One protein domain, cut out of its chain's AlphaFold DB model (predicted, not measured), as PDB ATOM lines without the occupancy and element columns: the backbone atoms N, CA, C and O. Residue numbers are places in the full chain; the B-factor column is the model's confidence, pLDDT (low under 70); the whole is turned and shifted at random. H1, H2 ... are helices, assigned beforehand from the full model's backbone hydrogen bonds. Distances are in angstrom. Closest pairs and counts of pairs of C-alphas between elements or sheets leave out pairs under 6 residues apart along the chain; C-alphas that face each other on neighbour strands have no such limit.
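What this domain is: This is residues 511 to 543 and 556 to 584 of the 584 residues of the protein "BHLH domain-containing protein" of Zancudomyces culisetae (UniProt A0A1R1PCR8). Two long helices, H1 and then H2, follow one another the same way like two sticks overlapped at their ends, the last part of H1 beside the first part of H2, and together they make a wide, open V. The far ends stick out free as two arms, residues 511 to 527 of H1 at one end of the whole and, at the other, residues 568 to 584, of which 568 to 582 belong to H2. The printed part has 62 residues with two named helices, H1 then H2, and no named strand, and its class is all helix. It is extended, a rod with a radius of gyration of the C-alphas of 19.0 A and spans of 67 by 23 by 16 A.

How they stand to each other: Start with H1, residues 511 to 538, whose residues 511 to 527 stand free. Look next at residues 531 to 538, with which alone it touches H2, residues 556 to 582. H2 in turn touches H1 with residues 556 to 566 alone. The closest C-alphas of the two are those of Val 538 and Ala 563, 5.7 A apart. They run the same way at a steep tilt of 43 degrees, with their centres 28.0 A apart. In H1 and H2 every O i to N i+4 pair is within hydrogen-bond range.

Where its parts are: Find C-alpha 511 at (53.927, 59.420, 123.264); from there H1 runs 40.4 A to C-alpha 538 at (69.644, 91.412, 142.252). H2 begins at C-alpha 556 and runs 39.1 A to C-alpha 582 at (69.321, 119.606, 134.998).

The domain as a whole: The two C-alphas farthest apart are those of Glu 511 and Met 584, the chain's last residue, at 67.0 A. Residues 544 to 555 are not printed, and C-alphas 543 and 556 are 19.8 A apart across this cut, which lies in the link from H1 to H2. The mean pLDDT of the printed part is 94.9, and residues 541 to 543 are under 70.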
ATOM      1  N   GLU A 511      53.026  58.458 123.894       96.12
ATOM      2  CA  GLU A 511      53.927  59.420 123.264       96.12
ATOM      3  C   GLU A 511      53.545  60.867 123.594       96.12
ATOM      4  O   GLU A 511      54.401  61.655 123.997       96.12
ATOM      5  N   LYS A 512      52.250  61.209 123.564       96.31
ATOM      6  CA  LYS A 512      51.751  62.511 124.045       96.31
ATOM      7  C   LYS A 512      52.142  62.752 125.505       96.31
ATOM      8  O   LYS A 512      52.574  63.850 125.856       96.31
ATOM      9  N   ARG A 513      52.031  61.731 126.365       97.88
ATOM     10  CA  ARG A 513      52.420  61.814 127.782       97.88
ATOM     11  C   ARG A 513      53.924  62.041 127.947       97.88
ATOM     12  O   ARG A 513      54.314  62.880 128.759       97.88
ATOM     13  N   ILE A 514      54.757  61.321 127.197       98.12
ATOM     14  CA  ILE A 514      56.220  61.473 127.221       98.12
ATOM     15  C   ILE A 514      56.612  62.872 126.738       98.12
ATOM     16  O   ILE A 514      57.350  63.568 127.437       98.12
ATOM     17  N   ASN A 515      56.049  63.321 125.615       97.50
ATOM     18  CA  ASN A 515      56.316  64.639 125.046       97.50
ATOM     19  C   ASN A 515      55.892  65.763 125.993       97.50
ATOM     20  O   ASN A 515      56.656  66.700 126.201       97.50
ATOM     21  N   HIS A 516      54.731  65.641 126.641       98.19
ATOM     22  CA  HIS A 516      54.285  66.594 127.657       98.19
ATOM     23  C   HIS A 516      55.228  66.647 128.875       98.19
ATOM     24  O   HIS A 516      55.556  67.722 129.368       98.19
ATOM     25  N   ILE A 517      55.710  65.501 129.372       97.81
ATOM     26  CA  ILE A 517      56.681  65.470 130.482       97.81
ATOM     27  C   ILE A 517      58.012  66.109 130.061       97.81
ATOM     28  O   ILE A 517      58.615  66.848 130.845       97.81
ATOM     29  N   ALA A 518      58.476  65.830 128.841       98.25
ATOM     30  CA  ALA A 518      59.713  66.378 128.301       98.25
ATOM     31  C   ALA A 518      59.624  67.901 128.107       98.25
ATOM     32  O   ALA A 518      60.508  68.626 128.577       98.25
ATOM     33  N   SER A 519      58.545  68.395 127.494       98.31
ATOM     34  CA  SER A 519      58.317  69.828 127.286       98.31
ATOM     35  C   SER A 519      58.188  70.576 128.614       98.31
ATOM     36  O   SER A 519      58.832  71.608 128.804       98.31
ATOM     37  N   GLU A 520      57.474  70.016 129.593       98.56
ATOM     38  CA  GLU A 520      57.324  70.624 130.918       98.56
ATOM     39  C   GLU A 520      58.641  70.627 131.710       98.56
ATOM     40  O   GLU A 520      58.958  71.597 132.406       98.56
ATOM     41  N   ARG A 521      59.462  69.575 131.589       98.50
ATOM     42  CA  ARG A 521      60.805  69.546 132.188       98.50
ATOM     43  C   ARG A 521      61.700  70.625 131.578       98.50
ATOM     44  O   ARG A 521      62.373  71.325 132.336       98.50
ATOM     45  N   ARG A 522      61.669  70.792 130.251       98.50
ATOM     46  CA  ARG A 522      62.401  71.855 129.544       98.50
ATOM     47  C   ARG A 522      61.946  73.239 130.005       98.50
ATOM     48  O   ARG A 522      62.783  74.039 130.415       98.50
ATOM     49  N   ARG A 523      60.633  73.488 130.054       98.62
ATOM     50  CA  ARG A 523      60.054  74.755 130.535       98.62
ATOM     51  C   ARG A 523      60.507  75.089 131.959       98.62
ATOM     52  O   ARG A 523      60.937  76.206 132.235       98.62
ATOM     53  N   ARG A 524      60.480  74.111 132.874       98.44
ATOM     54  CA  ARG A 524      60.977  74.288 134.252       98.44
ATOM     55  C   ARG A 524      62.482  74.539 134.316       98.44
ATOM     56  O   ARG A 524      62.917  75.232 135.232       98.44
ATOM     57  N   GLY A 525      63.258  73.971 133.394       97.94
ATOM     58  CA  GLY A 525      64.689  74.239 133.242       97.94
ATOM     59  C   GLY A 525      64.958  75.707 132.919       97.94
ATOM     60  O   GLY A 525      65.680  76.357 133.670       97.94
ATOM     61  N   LEU A 526      64.282  76.244 131.900       98.19
ATOM     62  CA  LEU A 526      64.396  77.654 131.502       98.19
ATOM     63  C   LEU A 526      64.010  78.610 132.637       98.19
ATOM     64  O   LEU A 526      64.730  79.560 132.918       98.19
ATOM     65  N   ILE A 527      62.932  78.314 133.369       98.00
ATOM     66  CA  ILE A 527      62.540  79.121 134.537       98.00
ATOM     67  C   ILE A 527      63.612  79.064 135.636       98.00
ATOM     68  O   ILE A 527      63.899  80.063 136.282       98.00
ATOM     69  N   LYS A 528      64.217  77.901 135.903       97.81
ATOM     70  CA  LYS A 528      65.297  77.813 136.904       97.81
ATOM     71  C   LYS A 528      66.515  78.637 136.492       97.81
ATOM     72  O   LYS A 528      67.118  79.260 137.363       97.81
ATOM     73  N   GLN A 529      66.848  78.629 135.206       97.81
ATOM     74  CA  GLN A 529      67.932  79.430 134.654       97.81
ATOM     75  C   GLN A 529      67.646  80.927 134.818       97.81
ATOM     76  O   GLN A 529      68.464  81.617 135.419       97.81
ATOM     77  N   SER A 530      66.461  81.404 134.427       97.81
ATOM     78  CA  SER A 530      66.110  82.824 134.563       97.81
ATOM     79  C   SER A 530      66.102  83.301 136.020       97.81
ATOM     80  O   SER A 530      66.551  84.403 136.316       97.81
ATOM     81  N   PHE A 531      65.686  82.458 136.973       97.38
ATOM     82  CA  PHE A 531      65.833  82.768 138.402       97.38
ATOM     83  C   PHE A 531      67.298  82.836 138.850       97.38
ATOM     84  O   PHE A 531      67.622  83.632 139.731       97.38
ATOM     85  N   SER A 532      68.178  82.004 138.289       95.62
ATOM     86  CA  SER A 532      69.614  82.043 138.588       95.62
ATOM     87  C   SER A 532      70.246  83.340 138.083       95.62
ATOM     88  O   SER A 532      70.978  83.988 138.828       95.62
ATOM     89  N   GLU A 533      69.910  83.748 136.860       95.81
ATOM     90  CA  GLU A 533      70.340  85.015 136.259       95.81
ATOM     91  C   GLU A 533      69.817  86.207 137.069       95.81
ATOM     92  O   GLU A 533      70.601  87.044 137.513       95.81
ATOM     93  N   LEU A 534      68.521  86.225 137.395       96.00
ATOM     94  CA  LEU A 534      67.928  87.273 138.227       96.00
ATOM     95  C   LEU A 534      68.588  87.354 139.610       96.00
ATOM     96  O   LEU A 534      68.836  88.446 140.115       96.00
ATOM     97  N   THR A 535      68.920  86.209 140.213       94.81
ATOM     98  CA  THR A 535      69.638  86.175 141.497       94.81
ATOM     99  C   THR A 535      71.017  86.812 141.366       94.81
ATOM    100  O   THR A 535      71.395  87.584 142.239       94.81
ATOM    101  N   SER A 536      71.752  86.544 140.285       93.44
ATOM    102  CA  SER A 536      73.083  87.131 140.080       93.44
ATOM    103  C   SER A 536      73.058  88.658 139.942       93.44
ATOM    104  O   SER A 536      73.972  89.319 140.422       93.44
ATOM    105  N   ILE A 537      71.991  89.210 139.353       93.62
ATOM    106  CA  ILE A 537      71.817  90.656 139.157       93.62
ATOM    107  C   ILE A 537      71.353  91.331 140.456       93.62
ATOM    108  O   ILE A 537      71.923  92.323 140.897       93.62
ATOM    109  N   VAL A 538      70.309  90.790 141.091       92.56
ATOM    110  CA  VAL A 538      69.644  91.412 142.252       92.56
ATOM    111  C   VAL A 538      70.451  91.254 143.544       92.56
ATOM    112  O   VAL A 538      70.397  92.117 144.431       92.56
ATOM    113  N   TYR A 539      71.173  90.139 143.659       86.00
ATOM    114  CA  TYR A 539      72.008  89.769 144.797       86.00
ATOM    115  C   TYR A 539      73.481  89.724 144.400       86.00
ATOM    116  O   TYR A 539      74.169  88.748 144.695       86.00
ATOM    117  N   ASP A 540      73.985  90.779 143.757       79.50
ATOM    118  CA  ASP A 540      75.431  90.935 143.641       79.50
ATOM    119  C   ASP A 540      76.025  91.040 145.065       79.50
ATOM    120  O   ASP A 540      75.735  92.015 145.779       79.50
ATOM    121  N   PRO A 541      76.844  90.060 145.510       66.56
ATOM    122  CA  PRO A 541      77.429  90.048 146.850       66.56
ATOM    123  C   PRO A 541      78.261  91.296 147.154       66.56
ATOM    124  O   PRO A 541      78.501  91.606 148.318       66.56
ATOM    125  N   SER A 542      78.719  92.007 146.121       67.06
ATOM    126  CA  SER A 542      79.539  93.206 146.266       67.06
ATOM    127  C   SER A 542      78.744  94.456 146.652       67.06
ATOM    128  O   SER A 542      79.307  95.376 147.246       67.06
ATOM    129  N   THR A 543      77.444  94.506 146.342       65.75
ATOM    130  CA  THR A 543      76.620  95.716 146.528       65.75
ATOM    131  C   THR A 543      75.795  95.673 147.806       65.75
ATOM    132  O   THR A 543      75.629  96.694 148.475       65.75
ATOM    133  N   LYS A 556      62.473  81.866 145.975       95.81
ATOM    134  CA  LYS A 556      61.982  82.479 144.721       95.81
ATOM    135  C   LYS A 556      61.161  83.746 144.958       95.81
ATOM    136  O   LYS A 556      61.319  84.716 144.228       95.81
ATOM    137  N   SER A 557      60.308  83.733 145.983       96.94
ATOM    138  CA  SER A 557      59.512  84.905 146.354       96.94
ATOM    139  C   SER A 557      60.409  86.048 146.813       96.94
ATOM    140  O   SER A 557      60.198  87.185 146.415       96.94
ATOM    141  N   THR A 558      61.441  85.744 147.605       94.50
ATOM    142  CA  THR A 558      62.416  86.739 148.063       94.50
ATOM    143  C   THR A 558      63.188  87.336 146.887       94.50
ATOM    144  O   THR A 558      63.339  88.548 146.829       94.50
ATOM    145  N   ILE A 559      63.605  86.515 145.914       94.75
ATOM    146  CA  ILE A 559      64.287  86.993 144.699       94.75
ATOM    147  C   ILE A 559      63.404  87.986 143.934       94.75
ATOM    148  O   ILE A 559      63.888  89.048 143.559       94.75
ATOM    149  N   ILE A 560      62.116  87.677 143.741       96.94
ATOM    150  CA  ILE A 560      61.179  88.581 143.053       96.94
ATOM    151  C   ILE A 560      60.994  89.882 143.842       96.94
ATOM    152  O   ILE A 560      61.089  90.957 143.257       96.94
ATOM    153  N   MET A 561      60.775  89.806 145.158       95.69
ATOM    154  CA  MET A 561      60.593  91.005 145.988       95.69
ATOM    155  C   MET A 561      61.835  91.901 145.960       95.69
ATOM    156  O   MET A 561      61.732  93.095 145.690       95.69
ATOM    157  N   CYS A 562      63.025  91.319 146.114       92.81
ATOM    158  CA  CYS A 562      64.273  92.069 146.026       92.81
ATOM    159  C   CYS A 562      64.541  92.623 144.622       92.81
ATOM    160  O   CYS A 562      65.228  93.636 144.513       92.81
ATOM    161  N   ALA A 563      64.021  91.992 143.563       95.94
ATOM    162  CA  ALA A 563      64.103  92.522 142.204       95.94
ATOM    163  C   ALA A 563      63.258  93.791 142.045       95.94
ATOM    164  O   ALA A 563      63.725  94.765 141.462       95.94
ATOM    165  N   VAL A 564      62.045  93.808 142.605       96.81
ATOM    166  CA  VAL A 564      61.172  94.994 142.598       96.81
ATOM    167  C   VAL A 564      61.816  96.145 143.373       96.81
ATOM    168  O   VAL A 564      61.888  97.261 142.861       96.81
ATOM    169  N   GLU A 565      62.350  95.869 144.565       94.19
ATOM    170  CA  GLU A 565      63.106  96.853 145.351       94.19
ATOM    171  C   GLU A 565      64.304  97.400 144.567       94.19
ATOM    172  O   GLU A 565      64.524  98.607 144.522       94.19
ATOM    173  N   TYR A 566      65.056  96.517 143.907       95.19
ATOM    174  CA  TYR A 566      66.219  96.896 143.112       95.19
ATOM    175  C   TYR A 566      65.849  97.817 141.940       95.19
ATOM    176  O   TYR A 566      66.496  98.843 141.746       95.19
ATOM    177  N   ILE A 567      64.772  97.510 141.209       96.56
ATOM    178  CA  ILE A 567      64.263  98.360 140.118       96.56
ATOM    179  C   ILE A 567      63.865  99.743 140.644       96.56
ATOM    180  O   ILE A 567      64.199 100.750 140.023       96.56
ATOM    181  N   ASN A 568      63.168  99.810 141.778       96.50
ATOM    182  CA  ASN A 568      62.745 101.084 142.363       96.50
ATOM    183  C   ASN A 568      63.938 101.922 142.842       96.50
ATOM    184  O   ASN A 568      63.955 103.133 142.627       96.50
ATOM    185  N   ASN A 569      64.955 101.280 143.417       94.56
ATOM    186  CA  ASN A 569      66.185 101.955 143.827       94.56
ATOM    187  C   ASN A 569      66.926 102.547 142.623       94.56
ATOM    188  O   ASN A 569      67.290 103.719 142.661       94.56
ATOM    189  N   ILE A 570      67.081 101.778 141.538       96.38
ATOM    190  CA  ILE A 570      67.703 102.274 140.301       96.38
ATOM    191  C   ILE A 570      66.905 103.438 139.710       96.38
ATOM    192  O   ILE A 570      67.499 104.423 139.288       96.38
ATOM    193  N   LYS A 571      65.569 103.355 139.678       97.12
ATOM    194  CA  LYS A 571      64.726 104.455 139.182       97.12
ATOM    195  C   LYS A 571      64.950 105.742 139.975       97.12
ATOM    196  O   LYS A 571      65.195 106.779 139.374       97.12
ATOM    197  N   SER A 572      64.948 105.647 141.305       97.50
ATOM    198  CA  SER A 572      65.218 106.785 142.192       97.50
ATOM    199  C   SER A 572      66.612 107.382 141.961       97.50
ATOM    200  O   SER A 572      66.766 108.599 141.870       97.50
ATOM    201  N   GLU A 573      67.633 106.536 141.793       97.38
ATOM    202  CA  GLU A 573      68.997 106.980 141.487       97.38
ATOM    203  C   GLU A 573      69.077 107.692 140.129       97.38
ATOM    204  O   GLU A 573      69.691 108.753 140.028       97.38
ATOM    205  N   ILE A 574      68.411 107.159 139.100       97.94
ATOM    206  CA  ILE A 574      68.318 107.791 137.779       97.94
ATOM    207  C   ILE A 574      67.644 109.162 137.877       97.94
ATOM    208  O   ILE A 574      68.151 110.123 137.302       97.94
ATOM    209  N   ASP A 575      66.529 109.276 138.597       98.25
ATOM    210  CA  ASP A 575      65.794 110.536 138.732       98.25
ATOM    211  C   ASP A 575      66.612 111.588 139.494       98.25
ATOM    212  O   ASP A 575      66.649 112.758 139.105       98.25
ATOM    213  N   MET A 576      67.351 111.174 140.527       98.31
ATOM    214  CA  MET A 576      68.295 112.036 141.240       98.31
ATOM    215  C   MET A 576      69.437 112.506 140.329       98.31
ATOM    216  O   MET A 576      69.779 113.689 140.333       98.31
ATOM    217  N   LEU A 577      70.033 111.605 139.544       98.25
ATOM    218  CA  LEU A 577      71.114 111.946 138.617       98.25
ATOM    219  C   LEU A 577      70.640 112.888 137.508       98.25
ATOM    220  O   LEU A 577      71.361 113.823 137.173       98.25
ATOM    221  N   LYS A 578      69.425 112.687 136.986       98.25
ATOM    222  CA  LYS A 578      68.788 113.609 136.037       98.25
ATOM    223  C   LYS A 578      68.548 114.979 136.658       98.25
ATOM    224  O   LYS A 578      68.979 115.968 136.092       98.25
ATOM    225  N   SER A 579      67.980 115.028 137.864       98.38
ATOM    226  CA  SER A 579      67.754 116.293 138.580       98.38
ATOM    227  C   SER A 579      69.061 117.052 138.827       98.38
ATOM    228  O   SER A 579      69.106 118.273 138.737       98.38
ATOM    229  N   LYS A 580      70.148 116.325 139.120       98.50
ATOM    230  CA  LYS A 580      71.485 116.905 139.264       98.50
ATOM    231  C   LYS A 580      72.018 117.433 137.935       98.50
ATOM    232  O   LYS A 580      72.593 118.514 137.924       98.50
ATOM    233  N   LEU A 581      71.833 116.690 136.847       98.25
ATOM    234  CA  LEU A 581      72.231 117.118 135.510       98.25
ATOM    235  C   LEU A 581      71.467 118.372 135.068       98.25
ATOM    236  O   LEU A 581      72.095 119.282 134.556       98.25
ATOM    237  N   ASP A 582      70.162 118.446 135.331       98.12
ATOM    238  CA  ASP A 582      69.321 119.606 134.998       98.12
ATOM    239  C   ASP A 582      69.656 120.847 135.846       98.12
ATOM    240  O   ASP A 582      69.315 121.970 135.480       98.12
ATOM    241  N   SER A 583      70.296 120.652 137.006       98.12
ATOM    242  CA  SER A 583      70.755 121.740 137.881       98.12
ATOM    243  C   SER A 583      72.145 122.285 137.536       98.12
ATOM    244  O   SER A 583      72.544 123.306 138.101       98.12
ATOM    245  N   MET A 584      72.889 121.580 136.678       95.69
ATOM    246  CA  MET A 584      74.198 121.994 136.161       95.69
ATOM    247  C   MET A 584      74.022 122.754 134.853       95.69
ATOM    248  O   MET A 584      74.784 123.728 134.664       95.69
TER     249      MET A 584